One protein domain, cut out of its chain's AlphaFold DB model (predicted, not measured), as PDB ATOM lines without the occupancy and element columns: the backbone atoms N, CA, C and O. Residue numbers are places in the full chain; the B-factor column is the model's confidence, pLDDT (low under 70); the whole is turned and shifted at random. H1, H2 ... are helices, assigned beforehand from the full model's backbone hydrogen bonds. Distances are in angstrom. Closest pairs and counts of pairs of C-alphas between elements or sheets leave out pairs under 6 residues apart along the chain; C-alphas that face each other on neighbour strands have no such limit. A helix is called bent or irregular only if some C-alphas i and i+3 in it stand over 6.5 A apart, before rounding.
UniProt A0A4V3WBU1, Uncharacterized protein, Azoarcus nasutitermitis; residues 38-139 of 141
ATOM      1  N   TYR A  38      98.030  73.950  26.515       83.31
ATOM      2  CA  TYR A  38      98.987  73.136  25.765       83.31
ATOM      3  C   TYR A  38      98.555  71.660  25.678       83.31
ATOM      4  O   TYR A  38      98.756  71.034  24.636       83.31
ATOM      5  N   ARG A  39      97.900  71.109  26.714       87.62
ATOM      6  CA  ARG A  39      97.312  69.754  26.675       87.62
ATOM      7  C   ARG A  39      96.150  69.690  25.690       87.62
ATOM      8  O   ARG A  39      96.068  68.759  24.893       87.62
ATOM      9  N   LEU A  40      95.297  70.718  25.684       87.31
ATOM     10  CA  LEU A  40      94.222  70.849  24.698       87.31
ATOM     11  C   LEU A  40      94.758  70.848  23.264       87.31
ATOM     12  O   LEU A  40      94.192  70.181  22.404       87.31
ATOM     13  N   MET A  41      95.860  71.549  23.003       87.25
ATOM     14  CA  MET A  41      96.472  71.571  21.674       87.25
ATOM     15  C   MET A  41      96.961  70.179  21.247       87.25
ATOM     16  O   MET A  41      96.657  69.733  20.140       87.25
ATOM     17  N   VAL A  42      97.643  69.448  22.133       86.44
ATOM     18  CA  VAL A  42      98.082  68.067  21.854       86.44
ATOM     19  C   VAL A  42      96.880  67.162  21.562       86.44
ATOM     20  O   VAL A  42      96.892  66.408  20.585       86.44
ATOM     21  N   ARG A  43      95.801  67.288  22.344       89.12
ATOM     22  CA  ARG A  43      94.553  66.556  22.105       89.12
ATOM     23  C   ARG A  43      93.919  66.901  20.762       89.12
ATOM     24  O   ARG A  43      93.461  65.997  20.072       89.12
ATOM     25  N   GLU A  44      93.913  68.171  20.367       89.75
ATOM     26  CA  GLU A  44      93.397  68.598  19.066       89.75
ATOM     27  C   GLU A  44      94.141  67.904  17.915       89.75
ATOM     28  O   GLU A  44      93.514  67.410  16.977       89.75
ATOM     29  N   GLN A  45      95.474  67.836  17.988       88.06
ATOM     30  CA  GLN A  45      96.297  67.176  16.968       88.06
ATOM     31  C   GLN A  45      96.033  65.669  16.906       88.06
ATOM     32  O   GLN A  45      95.910  65.093  15.818       88.06
ATOM     33  N   PHE A  46      95.875  65.032  18.065       88.06
ATOM     34  CA  PHE A  46      95.498  63.624  18.141       88.06
ATOM     35  C   PHE A  46      94.101  63.376  17.554       88.06
ATOM     36  O   PHE A  46      93.912  62.458  16.756       88.06
ATOM     37  N   PHE A  47      93.133  64.241  17.867       89.81
ATOM     38  CA  PHE A  47      91.772  64.161  17.340       89.81
ATOM     39  C   PHE A  47      91.754  64.330  15.812       89.81
ATOM     40  O   PHE A  47      91.153  63.511  15.117       89.81
ATOM     41  N   LYS A  48      92.477  65.317  15.263       90.25
ATOM     42  CA  LYS A  48      92.671  65.482  13.809       90.25
ATOM     43  C   LYS A  48      93.219  64.208  13.164       90.25
ATOM     44  O   LYS A  48      92.653  63.728  12.187       90.25
ATOM     45  N   SER A  49      94.257  63.623  13.759       87.75
ATOM     46  CA  SER A  49      94.878  62.391  13.258       87.75
ATOM     47  C   SER A  49      93.900  61.211  13.246       87.75
ATOM     48  O   SER A  49      93.833  60.474  12.263       87.75
ATOM     49  N   LEU A  50      93.093  61.046  14.297       86.88
ATOM     50  CA  LEU A  50      92.065  60.002  14.341       86.88
ATOM     51  C   LEU A  50      90.943  60.238  13.326       86.88
ATOM     52  O   LEU A  50      90.493  59.280  12.699       86.88
ATOM     53  N   VAL A  51      90.510  61.487  13.130       89.12
ATOM     54  CA  VAL A  51      89.547  61.834  12.074       89.12
ATOM     55  C   VAL A  51      90.109  61.465  10.707       89.12
ATOM     56  O   VAL A  51      89.393  60.851   9.920       89.12
ATOM     57  N   ASP A  52      91.371  61.781  10.428       89.19
ATOM     58  CA  ASP A  52      92.009  61.461   9.150       89.19
ATOM     59  C   ASP A  52      92.104  59.950   8.922       89.19
ATOM     60  O   ASP A  52      91.750  59.471   7.844       89.19
ATOM     61  N   VAL A  53      92.518  59.180   9.933       88.38
ATOM     62  CA  VAL A  53      92.569  57.712   9.853       88.38
ATOM     63  C   VAL A  53      91.174  57.135   9.619       88.38
ATOM     64  O   VAL A  53      90.975  56.386   8.664       88.38
ATOM     65  N   CYS A  54      90.187  57.513  10.431       88.44
ATOM     66  CA  CYS A  54      88.823  57.007  10.298       88.44
ATOM     67  C   CYS A  54      88.165  57.425   8.979       88.44
ATOM     68  O   CYS A  54      87.445  56.625   8.393       88.44
ATOM     69  N   SER A  55      88.457  58.622   8.464       90.12
ATOM     70  CA  SER A  55      87.960  59.082   7.158       90.12
ATOM     71  C   SER A  55      88.592  58.312   5.998       90.12
ATOM     72  O   SER A  55      87.916  58.016   5.021       90.12
ATOM     73  N   ARG A  56      89.880  57.951   6.092       89.06
ATOM     74  CA  ARG A  56      90.544  57.106   5.079       89.06
ATOM     75  C   ARG A  56      89.997  55.681   5.070       89.06
ATOM     76  O   ARG A  56      89.918  55.078   4.007       89.06
ATOM     77  N   LEU A  57      89.650  55.151   6.242       86.94
ATOM     78  CA  LEU A  57      89.080  53.811   6.380       86.94
ATOM     79  C   LEU A  57      87.599  53.761   5.979       86.94
ATOM     80  O   LEU A  57      87.172  52.792   5.360       86.94
ATOM     81  N   HIS A  58      86.834  54.803   6.318       88.50
ATOM     82  CA  HIS A  58      85.376  54.869   6.178       88.50
ATOM     83  C   HIS A  58      84.968  56.204   5.534       88.50
ATOM     84  O   HIS A  58      84.453  57.109   6.196       88.50
ATOM     85  N   GLY A  59      85.233  56.343   4.230       80.81
ATOM     86  CA  GLY A  59      85.063  57.597   3.479       80.81
ATOM     87  C   GLY A  59      83.671  58.231   3.578       80.81
ATOM     88  O   GLY A  59      83.564  59.461   3.618       80.81
ATOM     89  N   ASP A  60      82.628  57.413   3.712       83.88
ATOM     90  CA  ASP A  60      81.226  57.844   3.748       83.88
ATOM     91  C   ASP A  60      80.877  58.712   4.974       83.88
ATOM     92  O   ASP A  60      79.981  59.552   4.906       83.88
ATOM     93  N   ASP A  61      81.608  58.576   6.088       85.25
ATOM     94  CA  ASP A  61      81.339  59.302   7.344       85.25
ATOM     95  C   ASP A  61      82.302  60.463   7.599       85.25
ATOM     96  O   ASP A  61      82.243  61.111   8.648       85.25
ATOM     97  N   THR A  62      83.163  60.784   6.631       88.38
ATOM     98  CA  THR A  62      84.150  61.871   6.741       88.38
ATOM     99  C   THR A  62      83.512  63.175   7.232       88.38
ATOM    100  O   THR A  62      84.072  63.880   8.074       88.38
ATOM    101  N   GLN A  63      82.309  63.504   6.747       90.25
ATOM    102  CA  GLN A  63      81.592  64.700   7.195       90.25
ATOM    103  C   GLN A  63      81.174  64.625   8.668       90.25
ATOM    104  O   GLN A  63      81.270  65.626   9.377       90.25
ATOM    105  N   GLN A  64      80.728  63.463   9.146       89.75
ATOM    106  CA  GLN A  64      80.349  63.269  10.545       89.75
ATOM    107  C   GLN A  64      81.571  63.374  11.464       89.75
ATOM    108  O   GLN A  64      81.522  64.084  12.468       89.75
ATOM    109  N   TYR A  65      82.687  62.743  11.095       90.06
ATOM    110  CA  TYR A  65      83.935  62.813  11.859       90.06
ATOM    111  C   TYR A  65      84.473  64.246  11.947       90.06
ATOM    112  O   TYR A  65      84.845  64.710  13.025       90.06
ATOM    113  N   ARG A  66      84.419  65.001  10.843       91.56
ATOM    114  CA  ARG A  66      84.785  66.426  10.836       91.56
ATOM    115  C   ARG A  66      83.859  67.280  11.699       91.56
ATOM    116  O   ARG A  66      84.350  68.177  12.376       91.56
ATOM    117  N   LYS A  67      82.549  67.003  11.724       91.94
ATOM    118  CA  LYS A  67      81.601  67.712  12.604       91.94
ATOM    119  C   LYS A  67      81.928  67.503  14.083       91.94
ATOM    120  O   LYS A  67      81.845  68.462  14.845       91.94
ATOM    121  N   LEU A  68      82.336  66.296  14.485       90.44
ATOM    122  CA  LEU A  68      82.768  66.020  15.862       90.44
ATOM    123  C   LEU A  68      84.000  66.849  16.243       90.44
ATOM    124  O   LEU A  68      83.997  67.507  17.281       90.44
ATOM    125  N   LEU A  69      85.013  66.882  15.372       91.56
ATOM    126  CA  LEU A  69      86.201  67.708  15.581       91.56
ATOM    127  C   LEU A  69      85.853  69.202  15.656       91.56
ATOM    128  O   LEU A  69      86.300  69.886  16.570       91.56
ATOM    129  N   GLN A  70      85.028  69.709  14.737       92.25
ATOM    130  CA  GLN A  70      84.610  71.115  14.729       92.25
ATOM    131  C   GLN A  70      83.812  71.491  15.982       92.25
ATOM    132  O   GLN A  70      84.030  72.562  16.546       92.25
ATOM    133  N   GLY A  71      82.916  70.612  16.440       91.56
ATOM    134  CA  GLY A  71      82.166  70.807  17.681       91.56
ATOM    135  C   GLY A  71      83.093  70.886  18.893       91.56
ATOM    136  O   GLY A  71      82.986  71.812  19.693       91.56
ATOM    137  N   TRP A  72      84.064  69.976  18.977       91.69
ATOM    138  CA  TRP A  72      85.072  69.990  20.033       91.69
ATOM    139  C   TRP A  72      85.956  71.246  19.978       91.69
ATOM    140  O   TRP A  72      86.179  71.896  20.998       91.69
ATOM    141  N   GLN A  73      86.410  71.655  18.792       90.31
ATOM    142  CA  GLN A  73      87.183  72.887  18.614       90.31
ATOM    143  C   GLN A  73      86.385  74.125  19.027       90.31
ATOM    144  O   GLN A  73      86.931  75.017  19.669       90.31
ATOM    145  N   ALA A  74      85.094  74.190  18.689       89.25
ATOM    146  CA  ALA A  74      84.230  75.302  19.072       89.25
ATOM    147  C   ALA A  74      84.082  75.410  20.598       89.25
ATOM    148  O   ALA A  74      84.136  76.514  21.133       89.25
ATOM    149  N   GLN A  75      83.970  74.276  21.296       89.75
ATOM    150  CA  GLN A  75      83.903  74.223  22.762       89.75
ATOM    151  C   GLN A  75      85.213  74.661  23.433       89.75
ATOM    152  O   GLN A  75      85.180  75.276  24.495       89.75
ATOM    153  N   ASN A  76      86.361  74.385  22.807       88.38
ATOM    154  CA  ASN A  76      87.685  74.629  23.391       88.38
ATOM    155  C   ASN A  76      88.402  75.869  22.826       88.38
ATOM    156  O   ASN A  76      89.524  76.176  23.234       88.38
ATOM    157  N   ARG A  77      87.767  76.615  21.911       86.31
ATOM    158  CA  ARG A  77      88.384  77.729  21.169       86.31
ATOM    159  C   ARG A  77      89.019  78.778  22.079       86.31
ATOM    160  O   ARG A  77      90.168  79.142  21.857       86.31
ATOM    161  N   GLN A  78      88.300  79.215  23.115       86.69
ATOM    162  CA  GLN A  78      88.771  80.267  24.027       86.69
ATOM    163  C   GLN A  78      90.078  79.897  24.746       86.69
ATOM    164  O   GLN A  78      90.861  80.777  25.091       86.69
ATOM    165  N   GLN A  79      90.322  78.602  24.959       84.69
ATOM    166  CA  GLN A  79      91.531  78.104  25.615       84.69
ATOM    167  C   GLN A  79      92.650  77.808  24.604       84.69
ATOM    168  O   GLN A  79      93.822  77.982  24.920       84.69
ATOM    169  N   LEU A  80      92.301  77.408  23.376       83.81
ATOM    170  CA  LEU A  80      93.258  77.102  22.308       83.81
ATOM    171  C   LEU A  80      93.848  78.352  21.635       83.81
ATOM    172  O   LEU A  80      95.030  78.358  21.296       83.81
ATOM    173  N   GLU A  81      93.054  79.409  21.429       85.94
ATOM    174  CA  GLU A  81      93.477  80.614  20.692       85.94
ATOM    175  C   GLU A  81      94.767  81.270  21.221       85.94
ATOM    176  O   GLU A  81      95.631  81.591  20.397       85.94
ATOM    177  N   PRO A  82      94.958  81.453  22.544       83.56
ATOM    178  CA  PRO A  82      96.188  82.031  23.081       83.56
ATOM    179  C   PRO A  82      97.424  81.182  22.769       83.56
ATOM    180  O   PRO A  82      98.419  81.710  22.275       83.56
ATOM    181  N   VAL A  83      97.343  79.861  22.966       83.19
ATOM    182  CA  VAL A  83      98.471  78.943  22.731       83.19
ATOM    183  C   VAL A  83      98.793  78.822  21.246       83.19
ATOM    184  O   VAL A  83      99.961  78.843  20.865       83.19
ATOM    185  N   MET A  84      97.778  78.767  20.378       80.50
ATOM    186  CA  MET A  84      98.003  78.790  18.929       80.50
ATOM    187  C   MET A  84      98.720  80.071  18.492       80.50
ATOM    188  O   MET A  84      99.618  80.018  17.651       80.50
ATOM    189  N   ARG A  85      98.356  81.223  19.072       83.94
ATOM    190  CA  ARG A  85      99.008  82.504  18.784       83.94
ATOM    191  C   ARG A  85     100.458  82.521  19.268       83.94
ATOM    192  O   ARG A  85     101.324  82.920  18.496       83.94
ATOM    193  N   GLU A  86     100.724  82.057  20.489       83.25
ATOM    194  CA  GLU A  86     102.083  81.944  21.044       83.25
ATOM    195  C   GLU A  86     102.987  81.087  20.149       83.25
ATOM    196  O   GLU A  86     104.083  81.516  19.786       83.25
ATOM    197  N   LEU A  87     102.507  79.913  19.726       76.31
ATOM    198  CA  LEU A  87     103.251  79.004  18.851       76.31
ATOM    199  C   LEU A  87     103.485  79.601  17.459       76.31
ATOM    200  O   LEU A  87     104.593  79.519  16.937       76.31
ATOM    201  N   THR A  88     102.472  80.247  16.874       80.38
ATOM    202  CA  THR A  88     102.583  80.877  15.543       80.38
ATOM    203  C   THR A  88     103.582  82.035  15.544       80.38
ATOM    204  O   THR A  88     104.270  82.264  14.556       80.38
ATOM    205  N   GLN A  89     103.683  82.761  16.658       83.50
ATOM    206  CA  GLN A  89     104.622  83.871  16.823       83.50
ATOM    207  C   GLN A  89     106.038  83.417  17.211       83.50
ATOM    208  O   GLN A  89     106.907  84.263  17.390       83.50
ATOM    209  N   GLY A  90     106.278  82.110  17.370       73.69
ATOM    210  CA  GLY A  90     107.564  81.581  17.837       73.69
ATOM    211  C   GLY A  90     107.856  81.868  19.315       73.69
ATOM    212  O   GLY A  90     108.963  81.621  19.775       73.69
ATOM    213  N   ASN A  91     106.860  82.348  20.066       74.06
ATOM    214  CA  ASN A  91     106.946  82.650  21.498       74.06
ATOM    215  C   ASN A  91     106.533  81.457  22.375       74.06
ATOM    216  O   ASN A  91     106.355  81.597  23.586       74.06
ATOM    217  N   GLY A  92     106.329  80.287  21.766       68.69
ATOM    218  CA  GLY A  92     105.949  79.075  22.473       68.69
ATOM    219  C   GLY A  92     107.018  78.656  23.476       68.69
ATOM    220  O   GLY A  92     108.195  78.539  23.140       68.69
ATOM    221  N   ASN A  93     106.604  78.385  24.711       76.25
ATOM    222  CA  ASN A  93     107.504  77.834  25.716       76.25
ATOM    223  C   ASN A  93     107.681  76.325  25.469       76.25
ATOM    224  O   ASN A  93     106.823  75.525  25.845       76.25
ATOM    225  N   SER A  94     108.794  75.947  24.838       73.94
ATOM    226  CA  SER A  94     109.127  74.559  24.485       73.94
ATOM    227  C   SER A  94     109.112  73.605  25.683       73.94
ATOM    228  O   SER A  94     108.635  72.480  25.554       73.94
ATOM    229  N   ASP A  95     109.551  74.055  26.863       79.44
ATOM    230  CA  ASP A  95     109.543  73.234  28.081       79.44
ATOM    231  C   ASP A  95     108.118  72.985  28.579       79.44
ATOM    232  O   ASP A  95     107.772  71.884  29.015       79.44
ATOM    233  N   ARG A  96     107.264  74.011  28.502       77.50
ATOM    234  CA  ARG A  96     105.845  73.894  28.855       77.50
ATOM    235  C   ARG A  96     105.117  72.976  27.880       77.50
ATOM    236  O   ARG A  96     104.353  72.119  28.317       77.50
ATOM    237  N   LEU A  97     105.410  73.101  26.588       77.06
ATOM    238  CA  LEU A  97     104.884  72.215  25.558       77.06
ATOM    239  C   LEU A  97     105.337  70.764  25.775       77.06
ATOM    240  O   LEU A  97     104.509  69.861  25.704       77.06
ATOM    241  N   GLY A  98     106.614  70.533  26.094       77.44
ATOM    242  CA  GLY A  98     107.149  69.199  26.378       77.44
ATOM    243  C   GLY A  98     106.459  68.527  27.568       77.44
ATOM    244  O   GLY A  98     106.031  67.377  27.469       77.44
ATOM    245  N   LYS A  99     106.260  69.262  28.669       84.50
ATOM    246  CA  LYS A  99     105.520  68.763  29.843       84.50
ATOM    247  C   LYS A  99     104.060  68.460  29.518       84.50
ATOM    248  O   LYS A  99     103.558  67.405  29.899       84.50
ATOM    249  N   ALA A 100     103.388  69.363  28.807       83.62
ATOM    250  CA  ALA A 100     102.005  69.164  28.394       83.62
ATOM    251  C   ALA A 100     101.860  67.942  27.478       83.62
ATOM    252  O   ALA A 100     100.925  67.162  27.646       83.62
ATOM    253  N   LEU A 101     102.811  67.735  26.565       81.12
ATOM    254  CA  LEU A 101     102.857  66.572  25.690       81.12
ATOM    255  C   LEU A 101     103.034  65.282  26.482       81.12
ATOM    256  O   LEU A 101     102.342  64.313  26.198       81.12
ATOM    257  N   GLU A 102     103.902  65.249  27.492       84.25
ATOM    258  CA  GLU A 102     104.083  64.038  28.289       84.25
ATOM    259  C   GLU A 102     102.852  63.694  29.137       84.25
ATOM    260  O   GLU A 102     102.441  62.531  29.174       84.25
ATOM    261  N   VAL A 103     102.238  64.687  29.786       86.88
ATOM    262  CA  VAL A 103     101.004  64.481  30.563       86.88
ATOM    263  C   VAL A 103      99.878  64.021  29.646       86.88
ATOM    264  O   VAL A 103      99.230  63.013  29.922       86.88
ATOM    265  N   GLU A 104      99.675  64.722  28.533       86.62
ATOM    266  CA  GLU A 104      98.589  64.410  27.616       86.62
ATOM    267  C   GLU A 104      98.813  63.083  26.894       86.62
ATOM    268  O   GLU A 104      97.864  62.322  26.735       86.62
ATOM    269  N   ARG A 105     100.058  62.731  26.553       82.38
ATOM    270  CA  ARG A 105     100.399  61.400  26.035       82.38
ATOM    271  C   ARG A 105      99.948  60.313  27.001       82.38
ATOM    272  O   ARG A 105      99.284  59.384  26.565       82.38
ATOM    273  N   ARG A 106     100.245  60.431  28.301       85.75
ATOM    274  CA  ARG A 106      99.804  59.441  29.302       85.75
ATOM    275  C   ARG A 106      98.280  59.365  29.388       85.75
ATOM    276  O   ARG A 106      97.735  58.270  29.451       85.75
ATOM    277  N   THR A 107      97.591  60.508  29.353       87.44
ATOM    278  CA  THR A 107      96.119  60.551  29.333       87.44
ATOM    279  C   THR A 107      95.548  59.869  28.091       87.44
ATOM    280  O   THR A 107      94.602  59.094  28.201       87.44
ATOM    281  N   LEU A 108      96.122  60.126  26.917       84.62
ATOM    282  CA  LEU A 108      95.689  59.527  25.659       84.62
ATOM    283  C   LEU A 108      96.039  58.038  25.585       84.62
ATOM    284  O   LEU A 108      95.241  57.276  25.059       84.62
ATOM    285  N   GLU A 109      97.166  57.601  26.145       82.69
ATOM    286  CA  GLU A 109      97.547  56.186  26.236       82.69
ATOM    287  C   GLU A 109      96.636  55.402  27.183       82.69
ATOM    288  O   GLU A 109      96.223  54.287  26.855       82.69
ATOM    289  N   ASP A 110      96.282  55.982  28.331       84.94
ATOM    290  CA  ASP A 110      95.318  55.389  29.259       84.94
ATOM    291  C   ASP A 110      93.917  55.346  28.637       84.94
ATOM    292  O   ASP A 110      93.277  54.293  28.597       84.94
ATOM    293  N   TRP A 111      93.469  56.456  28.038       85.94
ATOM    294  CA  TRP A 111      92.221  56.501  27.278       85.94
ATOM    295  C   TRP A 111      92.213  55.442  26.177       85.94
ATOM    296  O   TRP A 111      91.281  54.644  26.104       85.94
ATOM    297  N   GLN A 112      93.266  55.382  25.363       76.81
ATOM    298  CA  GLN A 112      93.382  54.437  24.265       76.81
ATOM    299  C   GLN A 112      93.388  53.008  24.799       76.81
ATOM    300  O   GLN A 112      92.697  52.176  24.241       76.81
ATOM    301  N   THR A 113      94.081  52.701  25.895       75.06
ATOM    302  CA  THR A 113      94.071  51.359  26.506       75.06
ATOM    303  C   THR A 113      92.674  50.965  26.986       75.06
ATOM    304  O   THR A 113      92.238  49.837  26.755       75.06
ATOM    305  N   ASN A 114      91.935  51.907  27.572       74.31
ATOM    306  CA  ASN A 114      90.559  51.697  28.017       74.31
ATOM    307  C   ASN A 114      89.568  51.562  26.845       74.31
ATOM    308  O   ASN A 114      88.630  50.767  26.931       74.31
ATOM    309  N   GLN A 115      89.793  52.271  25.733       69.38
ATOM    310  CA  GLN A 115      89.016  52.117  24.496       69.38
ATOM    311  C   GLN A 115      89.408  50.856  23.704       69.38
ATOM    312  O   GLN A 115      88.540  50.205  23.130       69.38
ATOM    313  N   MET A 116      90.683  50.451  23.726       55.34
ATOM    314  CA  MET A 116      91.265  49.297  23.015       55.34
ATOM    315  C   MET A 116      90.906  47.928  23.615       55.34
ATOM    316  O   MET A 116      91.455  46.904  23.209       55.34
ATOM    317  N   LYS A 117      89.908  47.857  24.506       56.25
ATOM    318  CA  LYS A 117      89.079  46.637  24.582       56.25
ATOM    319  C   LYS A 117      88.371  46.361  23.240       56.25
ATOM    320  O   LYS A 117      87.946  45.240  22.986       56.25
ATOM    321  N   VAL A 118      88.295  47.372  22.373       52.66
ATOM    322  CA  VAL A 118      88.173  47.267  20.915       52.66
ATOM    323  C   VAL A 118      89.502  46.745  20.342       52.66
ATOM    324  O   VAL A 118      90.514  47.437  20.378       52.66
ATOM    325  N   SER A 119      89.495  45.490  19.890       49.50
ATOM    326  CA  SER A 119      90.660  44.637  19.607       49.50
ATOM    327  C   SER A 119      91.861  45.315  18.916       49.50
ATOM    328  O   SER A 119      91.735  45.863  17.824       49.50
ATOM    329  N   ARG A 120      93.062  45.169  19.505       55.56
ATOM    330  CA  ARG A 120      94.367  45.562  18.918       55.56
ATOM    331  C   ARG A 120      94.714  44.823  17.617       55.56
ATOM    332  O   ARG A 120      95.683  45.181  16.956       55.56
ATOM    333  N   GLU A 121      93.958  43.788  17.262       55.88
ATOM    334  CA  GLU A 121      94.294  42.853  16.185       55.88
ATOM    335  C   GLU A 121      93.597  43.167  14.854       55.88
ATOM    336  O   GLU A 121      93.806  42.459  13.868       55.88
ATOM    337  N   ARG A 122      92.760  44.214  14.786       69.12
ATOM    338  CA  ARG A 122      91.988  44.513  13.573       69.12
ATOM    339  C   ARG A 122      91.821  46.007  13.327       69.12
ATOM    340  O   ARG A 122      91.683  46.796  14.255       69.12
ATOM    341  N   THR A 123      91.778  46.379  12.048       76.19
ATOM    342  CA  THR A 123      91.335  47.701  11.594       76.19
ATOM    343  C   THR A 123      89.996  48.059  12.251       76.19
ATOM    344  O   THR A 123      89.064  47.252  12.157       76.19
ATOM    345  N   PRO A 124      89.868  49.239  12.885       78.25
ATOM    346  CA  PRO A 124      88.636  49.627  13.553       78.25
ATOM    347  C   PRO A 124      87.488  49.720  12.548       78.25
ATOM    348  O   PRO A 124      87.604  50.334  11.483       78.25
ATOM    349  N   SER A 125      86.358  49.118  12.898       85.12
ATOM    350  CA  SER A 125      85.102  49.251  12.169       85.12
ATOM    351  C   SER A 125      84.572  50.686  12.224       85.12
ATOM    352  O   SER A 125      84.938  51.487  13.087       85.12
ATOM    353  N   LYS A 126      83.630  51.003  11.333       85.44
ATOM    354  CA  LYS A 126      82.933  52.296  11.296       85.44
ATOM    355  C   LYS A 126      82.335  52.687  12.654       85.44
ATOM    356  O   LYS A 126      82.494  53.820  13.107       85.44
ATOM    357  N   ALA A 127      81.677  51.737  13.323       85.38
ATOM    358  CA  ALA A 127      81.070  51.954  14.635       85.38
ATOM    359  C   ALA A 127      82.122  52.207  15.728       85.38
ATOM    360  O   ALA A 127      81.895  52.985  16.652       85.38
ATOM    361  N   GLU A 128      83.290  51.573  15.629       85.50
ATOM    362  CA  GLU A 128      84.410  51.810  16.543       85.50
ATOM    363  C   GLU A 128      85.027  53.187  16.318       85.50
ATOM    364  O   GLU A 128      85.233  53.908  17.288       85.50
ATOM    365  N   CYS A 129      85.216  53.604  15.064       87.44
ATOM    366  CA  CYS A 129      85.630  54.965  14.724       87.44
ATOM    367  C   CYS A 129      84.683  56.025  15.301       87.44
ATOM    368  O   CYS A 129      85.139  56.962  15.956       87.44
ATOM    369  N   GLY A 130      83.367  55.848  15.141       87.25
ATOM    370  CA  GLY A 130      82.372  56.744  15.737       87.25
ATOM    371  C   GLY A 130      82.486  56.824  17.264       87.25
ATOM    372  O   GLY A 130      82.601  57.919  17.812       87.25
ATOM    373  N   ARG A 131      82.537  55.670  17.944       86.62
ATOM    374  CA  ARG A 131      82.657  55.605  19.412       86.62
ATOM    375  C   ARG A 131      83.958  56.212  19.930       86.62
ATOM    376  O   ARG A 131      83.925  56.922  20.931       86.62
ATOM    377  N   MET A 132      85.082  55.965  19.261       87.25
ATOM    378  CA  MET A 132      86.379  56.528  19.643       87.25
ATOM    379  C   MET A 132      86.377  58.053  19.521       87.25
ATOM    380  O   MET A 132      86.732  58.739  20.474       87.25
ATOM    381  N   LEU A 133      85.925  58.599  18.390       88.50
ATOM    382  CA  LEU A 133      85.884  60.051  18.176       88.50
ATOM    383  C   LEU A 133      84.908  60.741  19.141       88.50
ATOM    384  O   LEU A 133      85.214  61.799  19.689       88.50
ATOM    385  N   GLU A 134      83.756  60.126  19.403       87.81
ATOM    386  CA  GLU A 134      82.791  60.642  20.371       87.81
ATOM    387  C   GLU A 134      83.326  60.569  21.810       87.81
ATOM    388  O   GLU A 134      83.221  61.547  22.551       87.81
ATOM    389  N   SER A 135      83.958  59.461  22.199       88.50
ATOM    390  CA  SER A 135      84.596  59.318  23.512       88.50
ATOM    391  C   SER A 135      85.703  60.351  23.711       88.50
ATOM    392  O   SER A 135      85.735  61.016  24.746       88.50
ATOM    393  N   LEU A 136      86.561  60.544  22.706       86.56
ATOM    394  CA  LEU A 136      87.635  61.531  22.754       86.56
ATOM    395  C   LEU A 136      87.092  62.958  22.900       86.56
ATOM    396  O   LEU A 136      87.643  63.743  23.669       86.56
ATOM    397  N   SER A 137      85.980  63.282  22.229       84.62
ATOM    398  CA  SER A 137      85.346  64.604  22.336       84.62
ATOM    399  C   SER A 137      84.836  64.933  23.743       84.62
ATOM    400  O   SER A 137      84.709  66.102  24.095       84.62
ATOM    401  N   ARG A 138      84.561  63.908  24.557       84.62
ATOM    402  CA  ARG A 138      84.025  64.035  25.920       84.62
ATOM    403  C   ARG A 138      85.070  63.784  27.001       84.62
ATOM    404  O   ARG A 138      84.752  63.901  28.182       84.62
ATOM    405  N   LEU A 139      86.285  63.396  26.618       80.88
ATOM    406  CA  LEU A 139      87.363  63.148  27.560       80.88
ATOM    407  C   LEU A 139      87.640  64.460  28.312       80.88
ATOM    408  O   LEU A 139      87.875  65.500  27.694       80.88
TER     409      LEU A 139
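This is residues 38 to 139 of the 141 residues of an uncharacterized protein of Azoarcus nasutitermitis (UniProt A0A4V3WBU1). H1 runs through the middle of an elongated all-helix body, with H2a and H4 side by side with it as a three-helix bundle. H2b turns across H1's beginning, where H3 also packs, steeply tilted. The printed part has 102 residues, named helices H1 to H4 in order, and is compact: radius of gyration of the C-alphas 14.6 A, spans 41 by 26 by 20 A.

Find C-alpha 38 at (98.987, 73.136, 25.765); H1 runs 29.1 A to residue 57. H2, residues 59 to 88, is one helix by its hydrogen bonds but bent, C-alphas 75 and 78 being 7.9 A apart: arms H2a, 59 to 75, and H2b, 78 to 88. H3 spans residues 94 to 115, 30.1 A; H4, 126 to 138, ends at (84.025, 64.035, 25.920).

H1, the hub, touches H3 at Arg 39 and Ala 100, closest C-alphas 5.0 A. H1 and H2a form a hairpin, 13 degrees. Every O i to N i+4 pair is within hydrogen-bond range in H1, H3 and H4; H2a has 11 of 13, H2b 5 of 7.

The printed part has no cut and no long link; pLDDT is under 70 at residues 92 and 115 to 122.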